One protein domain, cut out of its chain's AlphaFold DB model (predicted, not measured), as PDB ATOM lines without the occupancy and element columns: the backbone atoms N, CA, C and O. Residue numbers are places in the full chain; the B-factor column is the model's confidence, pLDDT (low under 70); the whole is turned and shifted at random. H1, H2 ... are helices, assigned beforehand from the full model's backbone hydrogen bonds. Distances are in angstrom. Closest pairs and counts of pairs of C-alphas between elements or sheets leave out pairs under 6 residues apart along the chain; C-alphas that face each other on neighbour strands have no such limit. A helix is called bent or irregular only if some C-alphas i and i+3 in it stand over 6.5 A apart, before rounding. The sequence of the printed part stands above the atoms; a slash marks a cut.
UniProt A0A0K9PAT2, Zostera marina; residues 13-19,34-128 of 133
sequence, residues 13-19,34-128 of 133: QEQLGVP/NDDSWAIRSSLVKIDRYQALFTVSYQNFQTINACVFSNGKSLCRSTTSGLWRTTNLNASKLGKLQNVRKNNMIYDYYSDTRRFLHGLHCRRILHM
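Overview. This is residues 13 to 19 and 34 to 128 of the 133 residues of a protein of Zostera marina (UniProt A0A0K9PAT2). With little regular structure, this is an open trace: a wide unnamed arc, residues 34 to 90, swings away from three separate-lying helices, H2 alone and tiny H1 near H3. The printed part has 102 residues, 30 of them in H1, H2 and H3, in that order; it is all helix, with no named strand. It is extended, radius of gyration of the C-alphas 20.5 A, spanning 54 by 41 by 34 A.

Arrangement. H2, residues 91 to 104, is apart from H1, residues 13 to 16, and from H3, residues 117 to 128. H1 and H3 are close but not clearly touching; their closest C-alphas, Leu 16 and Arg 124, are 6.5 A apart. Every O i to N i+4 pair is within hydrogen-bond range in H2, 3 of 8 in H3, beside 4 of 9 O i to N i+3 pairs; H1 is too short for an i+4 pair.

Along the chain. H2 runs 19.5 A from C-alpha 91 at (55.904, 30.816, 11.372). H1, 5.5 A, begins at C-alpha 13. H3, 19.6 A, is irregular, C-alphas 118 and 121 being 8.5 A apart, and ends at C-alpha 128 at (62.598, 46.636, 10.458).

Size, cuts and confidence. The farthest C-alphas, Tyr 50 and Thr 79, are 54.5 A apart. Residues 20 to 33 are cut out, a 30.0 A gap between C-alphas 19 and 34. The H2 to H3 link is long, 12 residues. In this model 23 printed residues have pLDDT under 70, among them 117 to 128.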
ATOM      1  N   GLN A  13      52.600  53.201  12.117       87.50
ATOM      2  CA  GLN A  13      52.341  54.640  12.128       87.50
ATOM      3  C   GLN A  13      53.099  55.350  13.253       87.50
ATOM      4  O   GLN A  13      53.686  56.398  13.024       87.50
ATOM      5  N   GLU A  14      53.123  54.769  14.451       88.38
ATOM      6  CA  GLU A  14      53.814  55.354  15.609       88.38
ATOM      7  C   GLU A  14      55.339  55.271  15.482       88.38
ATOM      8  O   GLU A  14      56.047  56.160  15.934       88.38
ATOM      9  N   GLN A  15      55.846  54.228  14.820       86.19
ATOM     10  CA  GLN A  15      57.283  53.986  14.664       86.19
ATOM     11  C   GLN A  15      57.886  54.795  13.509       86.19
ATOM     12  O   GLN A  15      59.005  55.286  13.607       86.19
ATOM     13  N   LEU A  16      57.159  54.904  12.392       82.25
ATOM     14  CA  LEU A  16      57.690  55.383  11.110       82.25
ATOM     15  C   LEU A  16      56.865  56.512  10.480       82.25
ATOM     16  O   LEU A  16      57.254  57.027   9.431       82.25
ATOM     17  N   GLY A  17      55.729  56.884  11.074       85.00
ATOM     18  CA  GLY A  17      54.842  57.931  10.560       85.00
ATOM     19  C   GLY A  17      53.979  57.512   9.366       85.00
ATOM     20  O   GLY A  17      53.286  58.350   8.800       85.00
ATOM     21  N   VAL A  18      54.001  56.237   8.965       85.00
ATOM     22  CA  VAL A  18      53.244  55.747   7.801       85.00
ATOM     23  C   VAL A  18      51.757  55.640   8.163       85.00
ATOM     24  O   VAL A  18      51.430  54.882   9.078       85.00
ATOM     25  N   PRO A  19      50.845  56.354   7.473       89.25
ATOM     26  CA  PRO A  19      49.423  56.327   7.801       89.25
ATOM     27  C   PRO A  19      48.830  54.916   7.767       89.25
ATOM     28  O   PRO A  19      49.115  54.131   6.858       89.25
ATOM     29  N   ASN A  34      34.884  48.191 -16.672       92.25
ATOM     30  CA  ASN A  34      35.920  48.178 -17.701       92.25
ATOM     31  C   ASN A  34      37.035  49.175 -17.362       92.25
ATOM     32  O   ASN A  34      36.747  50.366 -17.247       92.25
ATOM     33  N   ASP A  35      38.286  48.704 -17.320       89.25
ATOM     34  CA  ASP A  35      39.458  49.577 -17.303       89.25
ATOM     35  C   ASP A  35      40.545  49.196 -18.318       89.25
ATOM     36  O   ASP A  35      41.667  48.796 -17.984       89.25
ATOM     37  N   ASP A  36      40.230  49.403 -19.592       91.88
ATOM     38  CA  ASP A  36      41.193  49.307 -20.691       91.88
ATOM     39  C   ASP A  36      42.414  50.239 -20.527       91.88
ATOM     40  O   ASP A  36      43.427  50.049 -21.206       91.88
ATOM     41  N   SER A  37      42.362  51.245 -19.643       91.00
ATOM     42  CA  SER A  37      43.447  52.217 -19.446       91.00
ATOM     43  C   SER A  37      44.591  51.710 -18.559       91.00
ATOM     44  O   SER A  37      45.642  52.350 -18.511       91.00
ATOM     45  N   TRP A  38      44.445  50.543 -17.915       88.50
ATOM     46  CA  TRP A  38      45.590  49.875 -17.273       88.50
ATOM     47  C   TRP A  38      45.441  48.373 -16.997       88.50
ATOM     48  O   TRP A  38      46.465  47.716 -16.793       88.50
ATOM     49  N   ALA A  39      44.229  47.808 -16.975       87.75
ATOM     50  CA  ALA A  39      43.977  46.495 -16.367       87.75
ATOM     51  C   ALA A  39      44.755  45.333 -17.006       87.75
ATOM     52  O   ALA A  39      45.252  44.459 -16.295       87.75
ATOM     53  N   ILE A  40      44.885  45.318 -18.338       87.69
ATOM     54  CA  ILE A  40      45.549  44.224 -19.057       87.69
ATOM     55  C   ILE A  40      46.767  44.757 -19.796       87.69
ATOM     56  O   ILE A  40      46.667  45.632 -20.655       87.69
ATOM     57  N   ARG A  41      47.933  44.188 -19.461       86.38
ATOM     58  CA  ARG A  41      49.227  44.500 -20.088       86.38
ATOM     59  C   ARG A  41      49.466  46.010 -20.233       86.38
ATOM     60  O   ARG A  41      49.949  46.447 -21.272       86.38
ATOM     61  N   SER A  42      49.093  46.796 -19.220       85.12
ATOM     62  CA  SER A  42      49.234  48.259 -19.238       85.12
ATOM     63  C   SER A  42      48.617  48.900 -20.494       85.12
ATOM     64  O   SER A  42      49.279  49.676 -21.174       85.12
ATOM     65  N   SER A  43      47.375  48.521 -20.824       85.44
ATOM     66  CA  SER A  43      46.592  48.997 -21.988       85.44
ATOM     67  C   SER A  43      46.988  48.480 -23.359       85.44
ATOM     68  O   SER A  43      46.388  48.879 -24.358       85.44
ATOM     69  N   LEU A  44      47.955  47.568 -23.443       89.00
ATOM     70  CA  LEU A  44      48.307  46.947 -24.722       89.00
ATOM     71  C   LEU A  44      47.217  46.002 -25.243       89.00
ATOM     72  O   LEU A  44      47.217  45.667 -26.423       89.00
ATOM     73  N   VAL A  45      46.304  45.558 -24.378       90.31
ATOM     74  CA  VAL A  45      45.176  44.699 -24.744       90.31
ATOM     75  C   VAL A  45      43.903  45.324 -24.196       90.31
ATOM     76  O   VAL A  45      43.803  45.561 -22.994       90.31
ATOM     77  N   LYS A  46      42.949  45.593 -25.089       90.25
ATOM     78  CA  LYS A  46      41.623  46.124 -24.756       90.25
ATOM     79  C   LYS A  46      40.599  45.000 -24.694       90.25
ATOM     80  O   LYS A  46      40.789  43.955 -25.318       90.25
ATOM     81  N   ILE A  47      39.510  45.237 -23.977       91.50
ATOM     82  CA  ILE A  47      38.384  44.320 -23.890       91.50
ATOM     83  C   ILE A  47      37.785  44.071 -25.277       91.50
ATOM     84  O   ILE A  47      37.434  44.999 -26.012       91.50
ATOM     85  N   ASP A  48      37.647  42.798 -25.631       91.94
ATOM     86  CA  ASP A  48      36.907  42.408 -26.820       91.94
ATOM     87  C   ASP A  48      35.411  42.423 -26.505       91.94
ATOM     88  O   ASP A  48      34.877  41.540 -25.835       91.94
ATOM     89  N   ARG A  49      34.715  43.453 -26.987       88.88
ATOM     90  CA  ARG A  49      33.282  43.622 -26.729       88.88
ATOM     91  C   ARG A  49      32.417  42.574 -27.422       88.88
ATOM     92  O   ARG A  49      31.289  42.375 -26.980       88.88
ATOM     93  N   TYR A  50      32.921  41.896 -28.454       95.06
ATOM     94  CA  TYR A  50      32.186  40.814 -29.110       95.06
ATOM     95  C   TYR A  50      32.088  39.557 -28.235       95.06
ATOM     96  O   TYR A  50      31.219  38.726 -28.474       95.06
ATOM     97  N   GLN A  51      32.921  39.449 -27.194       93.44
ATOM     98  CA  GLN A  51      32.869  38.374 -26.195       93.44
ATOM     99  C   GLN A  51      31.995  38.710 -24.980       93.44
ATOM    100  O   GLN A  51      31.965  37.951 -24.012       93.44
ATOM    101  N   ALA A  52      31.273  39.836 -25.000       91.00
ATOM    102  CA  ALA A  52      30.249  40.101 -23.994       91.00
ATOM    103  C   ALA A  52      29.185  38.982 -24.029       91.00
ATOM    104  O   ALA A  52      28.832  38.488 -25.095       91.00
ATOM    105  N   LEU A  53      28.613  38.529 -22.910       92.12
ATOM    106  CA  LEU A  53      28.482  39.138 -21.582       92.12
ATOM    107  C   LEU A  53      29.603  38.746 -20.594       92.12
ATOM    108  O   LEU A  53      29.887  37.566 -20.403       92.12
ATOM    109  N   PHE A  54      30.171  39.724 -19.880       93.25
ATOM    110  CA  PHE A  54      31.106  39.459 -18.778       93.25
ATOM    111  C   PHE A  54      30.329  39.254 -17.478       93.25
ATOM    112  O   PHE A  54      29.725  40.192 -16.960       93.25
ATOM    113  N   THR A  55      30.356  38.036 -16.943       94.44
ATOM    114  CA  THR A  55      29.613  37.674 -15.731       94.44
ATOM    115  C   THR A  55      30.575  37.342 -14.602       94.44
ATOM    116  O   THR A  55      31.497  36.547 -14.773       94.44
ATOM    117  N   VAL A  56      30.331  37.917 -13.425       94.88
ATOM    118  CA  VAL A  56      30.987  37.528 -12.176       94.88
ATOM    119  C   VAL A  56      29.928  37.069 -11.182       94.88
ATOM    120  O   VAL A  56      28.895  37.717 -11.016       94.88
ATOM    121  N   SER A  57      30.194  35.950 -10.520       93.88
ATOM    122  CA  SER A  57      29.299  35.373  -9.522       93.88
ATOM    123  C   SER A  57      29.963  35.434  -8.157       93.88
ATOM    124  O   SER A  57      31.098  34.994  -7.989       93.88
ATOM    125  N   TYR A  58      29.237  35.957  -7.175       90.69
ATOM    126  CA  TYR A  58      29.659  36.005  -5.780       90.69
ATOM    127  C   TYR A  58      28.682  35.184  -4.948       90.69
ATOM    128  O   TYR A  58      27.468  35.279  -5.126       90.69
ATOM    129  N   GLN A  59      29.207  34.380  -4.034       90.69
ATOM    130  CA  GLN A  59      28.419  33.558  -3.123       90.69
ATOM    131  C   GLN A  59      29.039  33.623  -1.727       90.69
ATOM    132  O   GLN A  59      30.139  34.144  -1.554       90.69
ATOM    133  N   ASN A  60      28.333  33.081  -0.732       84.62
ATOM    134  CA  ASN A  60      28.823  32.961   0.643       84.62
ATOM    135  C   ASN A  60      29.183  34.304   1.301       84.62
ATOM    136  O   ASN A  60      30.180  34.416   2.006       84.62
ATOM    137  N   PHE A  61      28.318  35.314   1.165       78.62
ATOM    138  CA  PHE A  61      28.414  36.574   1.923       78.62
ATOM    139  C   PHE A  61      28.202  36.404   3.448       78.62
ATOM    140  O   PHE A  61      28.062  37.393   4.171       78.62
ATOM    141  N   GLN A  62      28.111  35.164   3.945       63.62
ATOM    142  CA  GLN A  62      27.739  34.848   5.317       63.62
ATOM    143  C   GLN A  62      28.789  35.331   6.322       63.62
ATOM    144  O   GLN A  62      29.980  35.052   6.218       63.62
ATOM    145  N   THR A  63      28.276  36.056   7.319       54.19
ATOM    146  CA  THR A  63      28.958  36.586   8.503       54.19
ATOM    147  C   THR A  63      30.251  37.330   8.198       54.19
ATOM    148  O   THR A  63      31.354  36.817   8.378       54.19
ATOM    149  N   ILE A  64      30.123  38.611   7.843       59.00
ATOM    150  CA  ILE A  64      31.201  39.559   8.111       59.00
ATOM    151  C   ILE A  64      31.426  39.527   9.631       59.00
ATOM    152  O   ILE A  64      30.700  40.169  10.391       59.00
ATOM    153  N   ASN A  65      32.415  38.753  10.086       72.00
ATOM    154  CA  ASN A  65      32.921  38.819  11.451       72.00
ATOM    155  C   ASN A  65      33.704  40.128  11.589       72.00
ATOM    156  O   ASN A  65      34.933  40.156  11.575       72.00
ATOM    157  N   ALA A  66      32.965  41.230  11.647       78.38
ATOM    158  CA  ALA A  66      33.493  42.555  11.874       78.38
ATOM    159  C   ALA A  66      32.778  43.201  13.044       78.38
ATOM    160  O   ALA A  66      31.661  42.860  13.432       78.38
ATOM    161  N   CYS A  67      33.443  44.211  13.571       81.31
ATOM    162  CA  CYS A  67      32.784  45.179  14.404       81.31
ATOM    163  C   CYS A  67      32.042  46.196  13.526       81.31
ATOM    164  O   CYS A  67      32.642  46.828  12.654       81.31
ATOM    165  N   VAL A  68      30.751  46.379  13.794       83.00
ATOM    166  CA  VAL A  68      29.893  47.314  13.060       83.00
ATOM    167  C   VAL A  68      29.962  48.711  13.681       83.00
ATOM    168  O   VAL A  68      29.914  48.878  14.902       83.00
ATOM    169  N   PHE A  69      30.042  49.725  12.824       83.81
ATOM    170  CA  PHE A  69      29.839  51.122  13.191       83.81
ATOM    171  C   PHE A  69      28.413  51.525  12.801       83.81
ATOM    172  O   PHE A  69      28.040  51.400  11.636       83.81
ATOM    173  N   SER A  70      27.607  51.970  13.765       83.62
ATOM    174  CA  SER A  70      26.195  52.314  13.558       83.62
ATOM    175  C   SER A  70      25.802  53.513  14.419       83.62
ATOM    176  O   SER A  70      26.330  53.690  15.515       83.62
ATOM    177  N   ASN A  71      24.890  54.356  13.925       85.62
ATOM    178  CA  ASN A  71      24.392  55.544  14.634       85.62
ATOM    179  C   ASN A  71      25.511  56.454  15.187       85.62
ATOM    180  O   ASN A  71      25.455  56.914  16.327       85.62
ATOM    181  N   GLY A  72      26.572  56.665  14.399       83.06
ATOM    182  CA  GLY A  72      27.712  57.502  14.790       83.06
ATOM    183  C   GLY A  72      28.603  56.908  15.887       83.06
ATOM    184  O   GLY A  72      29.480  57.606  16.395       83.06
ATOM    185  N   LYS A  73      28.404  55.640  16.270       82.12
ATOM    186  CA  LYS A  73      29.161  54.971  17.332       82.12
ATOM    187  C   LYS A  73      29.701  53.620  16.869       82.12
ATOM    188  O   LYS A  73      29.064  52.870  16.132       82.12
ATOM    189  N   SER A  74      30.898  53.297  17.345       81.12
ATOM    190  CA  SER A  74      31.491  51.977  17.151       81.12
ATOM    191  C   SER A  74      30.907  50.989  18.156       81.12
ATOM    192  O   SER A  74      30.929  51.253  19.358       81.12
ATOM    193  N   LEU A  75      30.433  49.835  17.684       77.06
ATOM    194  CA  LEU A  75      29.991  48.736  18.549       77.06
ATOM    195  C   LEU A  75      31.150  47.793  18.926       77.06
ATOM    196  O   LEU A  75      30.923  46.711  19.471       77.06
ATOM    197  N   CYS A  76      32.402  48.192  18.665       73.19
ATOM    198  CA  CYS A  76      33.606  47.414  18.973       73.19
ATOM    199  C   CYS A  76      33.859  47.405  20.488       73.19
ATOM    200  O   CYS A  76      34.726  48.138  20.969       73.19
ATOM    201  N   ARG A  77      33.142  46.590  21.266       65.25
ATOM    202  CA  ARG A  77      33.470  46.409  22.692       65.25
ATOM    203  C   ARG A  77      34.736  45.554  22.817       65.25
ATOM    204  O   ARG A  77      34.951  44.626  22.041       65.25
ATOM    205  N   SER A  78      35.587  45.869  23.796       58.50
ATOM    206  CA  SER A  78      36.858  45.163  24.035       58.50
ATOM    207  C   SER A  78      36.686  43.675  24.373       58.50
ATOM    208  O   SER A  78      37.635  42.911  24.249       58.50
ATOM    209  N   THR A  79      35.493  43.265  24.806       50.72
ATOM    210  CA  THR A  79      35.177  41.901  25.260       50.72
ATOM    211  C   THR A  79      34.469  41.043  24.208       50.72
ATOM    212  O   THR A  79      34.390  39.834  24.380       50.72
ATOM    213  N   THR A  80      33.981  41.631  23.108       52.00
ATOM    214  CA  THR A  80      33.302  40.919  22.003       52.00
ATOM    215  C   THR A  80      34.110  40.915  20.704       52.00
ATOM    216  O   THR A  80      33.616  40.512  19.652       52.00
ATOM    217  N   SER A  81      35.355  41.391  20.736       58.00
ATOM    218  CA  SER A  81      36.195  41.470  19.546       58.00
ATOM    219  C   SER A  81      36.641  40.102  19.045       58.00
ATOM    220  O   SER A  81      37.294  39.360  19.770       58.00
ATOM    221  N   GLY A  82      36.335  39.809  17.780       63.81
ATOM    222  CA  GLY A  82      36.758  38.583  17.113       63.81
ATOM    223  C   GLY A  82      38.279  38.392  17.103       63.81
ATOM    224  O   GLY A  82      39.045  39.360  17.122       63.81
ATOM    225  N   LEU A  83      38.695  37.121  17.021       66.50
ATOM    226  CA  LEU A  83      40.094  36.663  17.005       66.50
ATOM    227  C   LEU A  83      40.988  37.490  16.063       66.50
ATOM    228  O   LEU A  83      42.138  37.757  16.384       66.50
ATOM    229  N   TRP A  84      40.437  37.982  14.947       75.44
ATOM    230  CA  TRP A  84      41.127  38.796  13.942       75.44
ATOM    231  C   TRP A  84      41.812  40.070  14.470       75.44
ATOM    232  O   TRP A  84      42.716  40.564  13.799       75.44
ATOM    233  N   ARG A  85      41.430  40.614  15.638       71.00
ATOM    234  CA  ARG A  85      42.080  41.815  16.212       71.00
ATOM    235  C   ARG A  85      43.470  41.552  16.784       71.00
ATOM    236  O   ARG A  85      44.263  42.486  16.864       71.00
ATOM    237  N   THR A  86      43.751  40.323  17.203       67.75
ATOM    238  CA  THR A  86      45.003  39.960  17.886       67.75
ATOM    239  C   THR A  86      45.821  38.925  17.117       67.75
ATOM    240  O   THR A  86      46.916  38.562  17.547       67.75
ATOM    241  N   THR A  87      45.337  38.459  15.961       70.44
ATOM    242  CA  THR A  87      46.031  37.438  15.175       70.44
ATOM    243  C   THR A  87      47.297  37.984  14.520       70.44
ATOM    244  O   THR A  87      47.241  38.803  13.603       70.44
ATOM    245  N   ASN A  88      48.445  37.437  14.914       80.69
ATOM    246  CA  ASN A  88      49.691  37.542  14.160       80.69
ATOM    247  C   ASN A  88      49.864  36.342  13.221       80.69
ATOM    248  O   ASN A  88      49.288  35.270  13.429       80.69
ATOM    249  N   LEU A  89      50.680  36.503  12.176       86.31
ATOM    250  CA  LEU A  89      51.103  35.356  11.378       86.31
ATOM    251  C   LEU A  89      52.031  34.474  12.214       86.31
ATOM    252  O   LEU A  89      53.049  34.943  12.713       86.31
ATOM    253  N   ASN A  90      51.697  33.190  12.329       88.81
ATOM    254  CA  ASN A  90      52.627  32.195  12.850       88.81
ATOM    255  C   ASN A  90      53.713  31.865  11.806       88.81
ATOM    256  O   ASN A  90      53.582  32.205  10.625       88.81
ATOM    257  N   ALA A  91      54.769  31.167  12.231       91.44
ATOM    258  CA  ALA A  91      55.904  30.816  11.372       91.44
ATOM    259  C   ALA A  91      55.482  30.061  10.096       91.44
ATOM    260  O   ALA A  91      55.970  30.356   9.008       91.44
ATOM    261  N   SER A  92      54.508  29.150  10.200       93.00
ATOM    262  CA  SER A  92      53.980  28.410   9.044       93.00
ATOM    263  C   SER A  92      53.339  29.338   8.005       93.00
ATOM    264  O   SER A  92      53.670  29.285   6.820       93.00
ATOM    265  N   LYS A  93      52.453  30.246   8.439       91.62
ATOM    266  CA  LYS A  93      51.816  31.231   7.555       91.62
ATOM    267  C   LYS A  93      52.833  32.214   6.974       91.62
ATOM    268  O   LYS A  93      52.682  32.623   5.824       91.62
ATOM    269  N   LEU A  94      53.873  32.562   7.729       92.12
ATOM    270  CA  LEU A  94      54.963  33.402   7.241       92.12
ATOM    271  C   LEU A  94      55.772  32.709   6.135       92.12
ATOM    272  O   LEU A  94      55.998  33.320   5.092       92.12
ATOM    273  N   GLY A  95      56.122  31.432   6.308       93.44
ATOM    274  CA  GLY A  95      56.786  30.643   5.265       93.44
ATOM    275  C   GLY A  95      55.945  30.545   3.989       93.44
ATOM    276  O   GLY A  95      56.451  30.742   2.884       93.44
ATOM    277  N   LYS A  96      54.624  30.355   4.125       94.88
ATOM    278  CA  LYS A  96      53.698  30.390   2.979       94.88
ATOM    279  C   LYS A  96      53.679  31.756   2.282       94.88
ATOM    280  O   LYS A  96      53.747  31.805   1.056       94.88
ATOM    281  N   LEU A  97      53.637  32.857   3.041       93.88
ATOM    282  CA  LEU A  97      53.704  34.216   2.487       93.88
ATOM    283  C   LEU A  97      55.003  34.441   1.703       93.88
ATOM    284  O   LEU A  97      54.974  35.018   0.618       93.88
ATOM    285  N   GLN A  98      56.138  33.991   2.242       93.69
ATOM    286  CA  GLN A  98      57.435  34.088   1.570       93.69
ATOM    287  C   GLN A  98      57.456  33.287   0.269       93.69
ATOM    288  O   GLN A  98      57.920  33.798  -0.748       93.69
ATOM    289  N   ASN A  99      56.899  32.075   0.275       94.88
ATOM    290  CA  ASN A  99      56.808  31.246  -0.922       94.88
ATOM    291  C   ASN A  99      55.959  31.910  -2.019       94.88
ATOM    292  O   ASN A  99      56.391  31.982  -3.166       94.88
ATOM    293  N   VAL A 100      54.792  32.464  -1.663       95.50
ATOM    294  CA  VAL A 100      53.944  33.216  -2.607       95.50
ATOM    295  C   VAL A 100      54.682  34.434  -3.155       95.50
ATOM    296  O   VAL A 100      54.677  34.671  -4.361       95.50
ATOM    297  N   ARG A 101      55.360  35.199  -2.292       93.12
ATOM    298  CA  ARG A 101      56.157  36.352  -2.732       93.12
ATOM    299  C   ARG A 101      57.263  35.947  -3.702       93.12
ATOM    300  O   ARG A 101      57.456  36.627  -4.698       93.12
ATOM    301  N   LYS A 102      57.962  34.844  -3.434       93.81
ATOM    302  CA  LYS A 102      59.059  34.363  -4.281       93.81
ATOM    303  C   LYS A 102      58.573  33.860  -5.643       93.81
ATOM    304  O   LYS A 102      59.223  34.132  -6.644       93.81
ATOM    305  N   ASN A 103      57.460  33.128  -5.676       95.75
ATOM    306  CA  ASN A 103      57.074  32.361  -6.864       95.75
ATOM    307  C   ASN A 103      55.939  32.992  -7.680       95.75
ATOM    308  O   ASN A 103      55.756  32.625  -8.836       95.75
ATOM    309  N   ASN A 104      55.149  33.898  -7.096       95.50
ATOM    310  CA  ASN A 104      53.929  34.417  -7.728       95.50
ATOM    311  C   ASN A 104      53.886  35.948  -7.832       95.50
ATOM    312  O   ASN A 104      53.015  36.484  -8.517       95.50
ATOM    313  N   MET A 105      54.778  36.674  -7.153       93.00
ATOM    314  CA  MET A 105      54.770  38.136  -7.176       93.00
ATOM    315  C   MET A 105      55.433  38.660  -8.450       93.00
ATOM    316  O   MET A 105      56.647  38.599  -8.600       93.00
ATOM    317  N   ILE A 106      54.622  39.209  -9.352       93.38
ATOM    318  CA  ILE A 106      55.088  39.801 -10.618       93.38
ATOM    319  C   ILE A 106      55.320  41.318 -10.535       93.38
ATOM    320  O   ILE A 106      55.903  41.906 -11.439       93.38
ATOM    321  N   TYR A 107      54.849  41.964  -9.465       91.12
ATOM    322  CA  TYR A 107      55.036  43.390  -9.213       91.12
ATOM    323  C   TYR A 107      55.037  43.671  -7.709       91.12
ATOM    324  O   TYR A 107      54.171  43.176  -6.983       91.12
ATOM    325  N   ASP A 108      55.975  44.502  -7.259       89.44
ATOM    326  CA  ASP A 108      56.027  45.016  -5.893       89.44
ATOM    327  C   ASP A 108      56.441  46.487  -5.885       89.44
ATOM    328  O   ASP A 108      57.555  46.842  -6.277       89.44
ATOM    329  N   TYR A 109      55.556  47.338  -5.368       87.12
ATOM    330  CA  TYR A 109      55.789  48.773  -5.258       87.12
ATOM    331  C   TYR A 109      56.965  49.120  -4.335       87.12
ATOM    332  O   TYR A 109      57.571  50.172  -4.518       87.12
ATOM    333  N   TYR A 110      57.320  48.254  -3.373       80.81
ATOM    334  CA  TYR A 110      58.508  48.456  -2.534       80.81
ATOM    335  C   TYR A 110      59.806  48.387  -3.348       80.81
ATOM    336  O   TYR A 110      60.777  49.067  -3.015       80.81
ATOM    337  N   SER A 111      59.820  47.562  -4.398       84.44
ATOM    338  CA  SER A 111      60.980  47.335  -5.268       84.44
ATOM    339  C   SER A 111      61.019  48.251  -6.499       84.44
ATOM    340  O   SER A 111      62.035  48.318  -7.188       84.44
ATOM    341  N   ASP A 112      59.934  48.983  -6.767       87.50
ATOM    342  CA  ASP A 112      59.797  49.880  -7.915       87.50
ATOM    343  C   ASP A 112      60.504  51.222  -7.660       87.50
ATOM    344  O   ASP A 112      59.906  52.229  -7.267       87.50
ATOM    345  N   THR A 113      61.819  51.232  -7.884       83.62
ATOM    346  CA  THR A 113      62.674  52.414  -7.690       83.62
ATOM    347  C   THR A 113      62.407  53.532  -8.695       83.62
ATOM    348  O   THR A 113      62.765  54.680  -8.429       83.62
ATOM    349  N   ARG A 114      61.769  53.220  -9.834       86.00
ATOM    350  CA  ARG A 114      61.381  54.215 -10.843       86.00
ATOM    351  C   ARG A 114      60.215  55.053 -10.347       86.00
ATOM    352  O   ARG A 114      60.246  56.273 -10.465       86.00
ATOM    353  N   ARG A 115      59.199  54.402  -9.775       83.88
ATOM    354  CA  ARG A 115      58.027  55.085  -9.222       83.88
ATOM    355  C   ARG A 115      58.322  55.749  -7.881       83.88
ATOM    356  O   ARG A 115      57.808  56.830  -7.605       83.88
ATOM    357  N   PHE A 116      59.153  55.117  -7.058       81.56
ATOM    358  CA  PHE A 116      59.529  55.625  -5.744       81.56
ATOM    359  C   PHE A 116      61.045  55.797  -5.669       81.56
ATOM    360  O   PHE A 116      61.762  54.914  -5.192       81.56
ATOM    361  N   LEU A 117      61.533  56.965  -6.105       67.19
ATOM    362  CA  LEU A 117      62.945  57.340  -5.998       67.19
ATOM    363  C   LEU A 117      63.437  57.139  -4.556       67.19
ATOM    364  O   LEU A 117      62.922  57.727  -3.603       67.19
ATOM    365  N   HIS A 118      64.418  56.247  -4.408       57.75
ATOM    366  CA  HIS A 118      65.023  55.812  -3.142       57.75
ATOM    367  C   HIS A 118      64.100  55.119  -2.133       57.75
ATOM    368  O   HIS A 118      64.544  54.818  -1.022       57.75
ATOM    369  N   GLY A 119      62.843  54.840  -2.493       54.34
ATOM    370  CA  GLY A 119      61.873  54.219  -1.603       54.34
ATOM    371  C   GLY A 119      61.838  54.887  -0.230       54.34
ATOM    372  O   GLY A 119      61.729  54.178   0.749       54.34
ATOM    373  N   LEU A 120      61.998  56.208  -0.098       50.47
ATOM    374  CA  LEU A 120      62.250  56.850   1.207       50.47
ATOM    375  C   LEU A 120      61.125  56.629   2.243       50.47
ATOM    376  O   LEU A 120      61.399  56.559   3.440       50.47
ATOM    377  N   HIS A 121      59.884  56.399   1.796       51.34
ATOM    378  CA  HIS A 121      58.786  55.909   2.648       51.34
ATOM    379  C   HIS A 121      58.845  54.391   2.928       51.34
ATOM    380  O   HIS A 121      58.392  53.921   3.968       51.34
ATOM    381  N   CYS A 122      59.434  53.620   2.016       51.94
ATOM    382  CA  CYS A 122      59.581  52.165   2.060       51.94
ATOM    383  C   CYS A 122      60.845  51.680   2.802       51.94
ATOM    384  O   CYS A 122      60.771  50.700   3.535       51.94
ATOM    385  N   ARG A 123      61.993  52.365   2.703       49.56
ATOM    386  CA  ARG A 123      63.256  52.020   3.383       49.56
ATOM    387  C   ARG A 123      63.093  52.003   4.895       49.56
ATOM    388  O   ARG A 123      63.614  51.106   5.546       49.56
ATOM    389  N   ARG A 124      62.306  52.934   5.441       49.59
ATOM    390  CA  ARG A 124      61.947  52.962   6.865       49.59
ATOM    391  C   ARG A 124      61.230  51.678   7.312       49.59
ATOM    392  O   ARG A 124      61.521  51.176   8.387       49.59
ATOM    393  N   ILE A 125      60.370  51.107   6.463       51.91
ATOM    394  CA  ILE A 125      59.656  49.842   6.721       51.91
ATOM    395  C   ILE A 125      60.586  48.629   6.536       51.91
ATOM    396  O   ILE A 125      60.538  47.684   7.326       51.91
ATOM    397  N   LEU A 126      61.450  48.653   5.515       47.22
ATOM    398  CA  LEU A 126      62.375  47.558   5.189       47.22
ATOM    399  C   LEU A 126      63.475  47.385   6.249       47.22
ATOM    400  O   LEU A 126      63.817  46.249   6.576       47.22
ATOM    401  N   HIS A 127      63.953  48.480   6.856       42.44
ATOM    402  CA  HIS A 127      64.940  48.433   7.945       42.44
ATOM    403  C   HIS A 127      64.451  47.690   9.202       42.44
ATOM    404  O   HIS A 127      65.283  47.271   9.998       42.44
ATOM    405  N   MET A 128      63.140  47.458   9.365       44.66
ATOM    406  CA  MET A 128      62.598  46.636  10.458       44.66
ATOM    407  C   MET A 128      62.030  45.276  10.014       44.66
ATOM    408  O   MET A 128      61.659  44.488  10.877       44.66
TER     409      MET A 128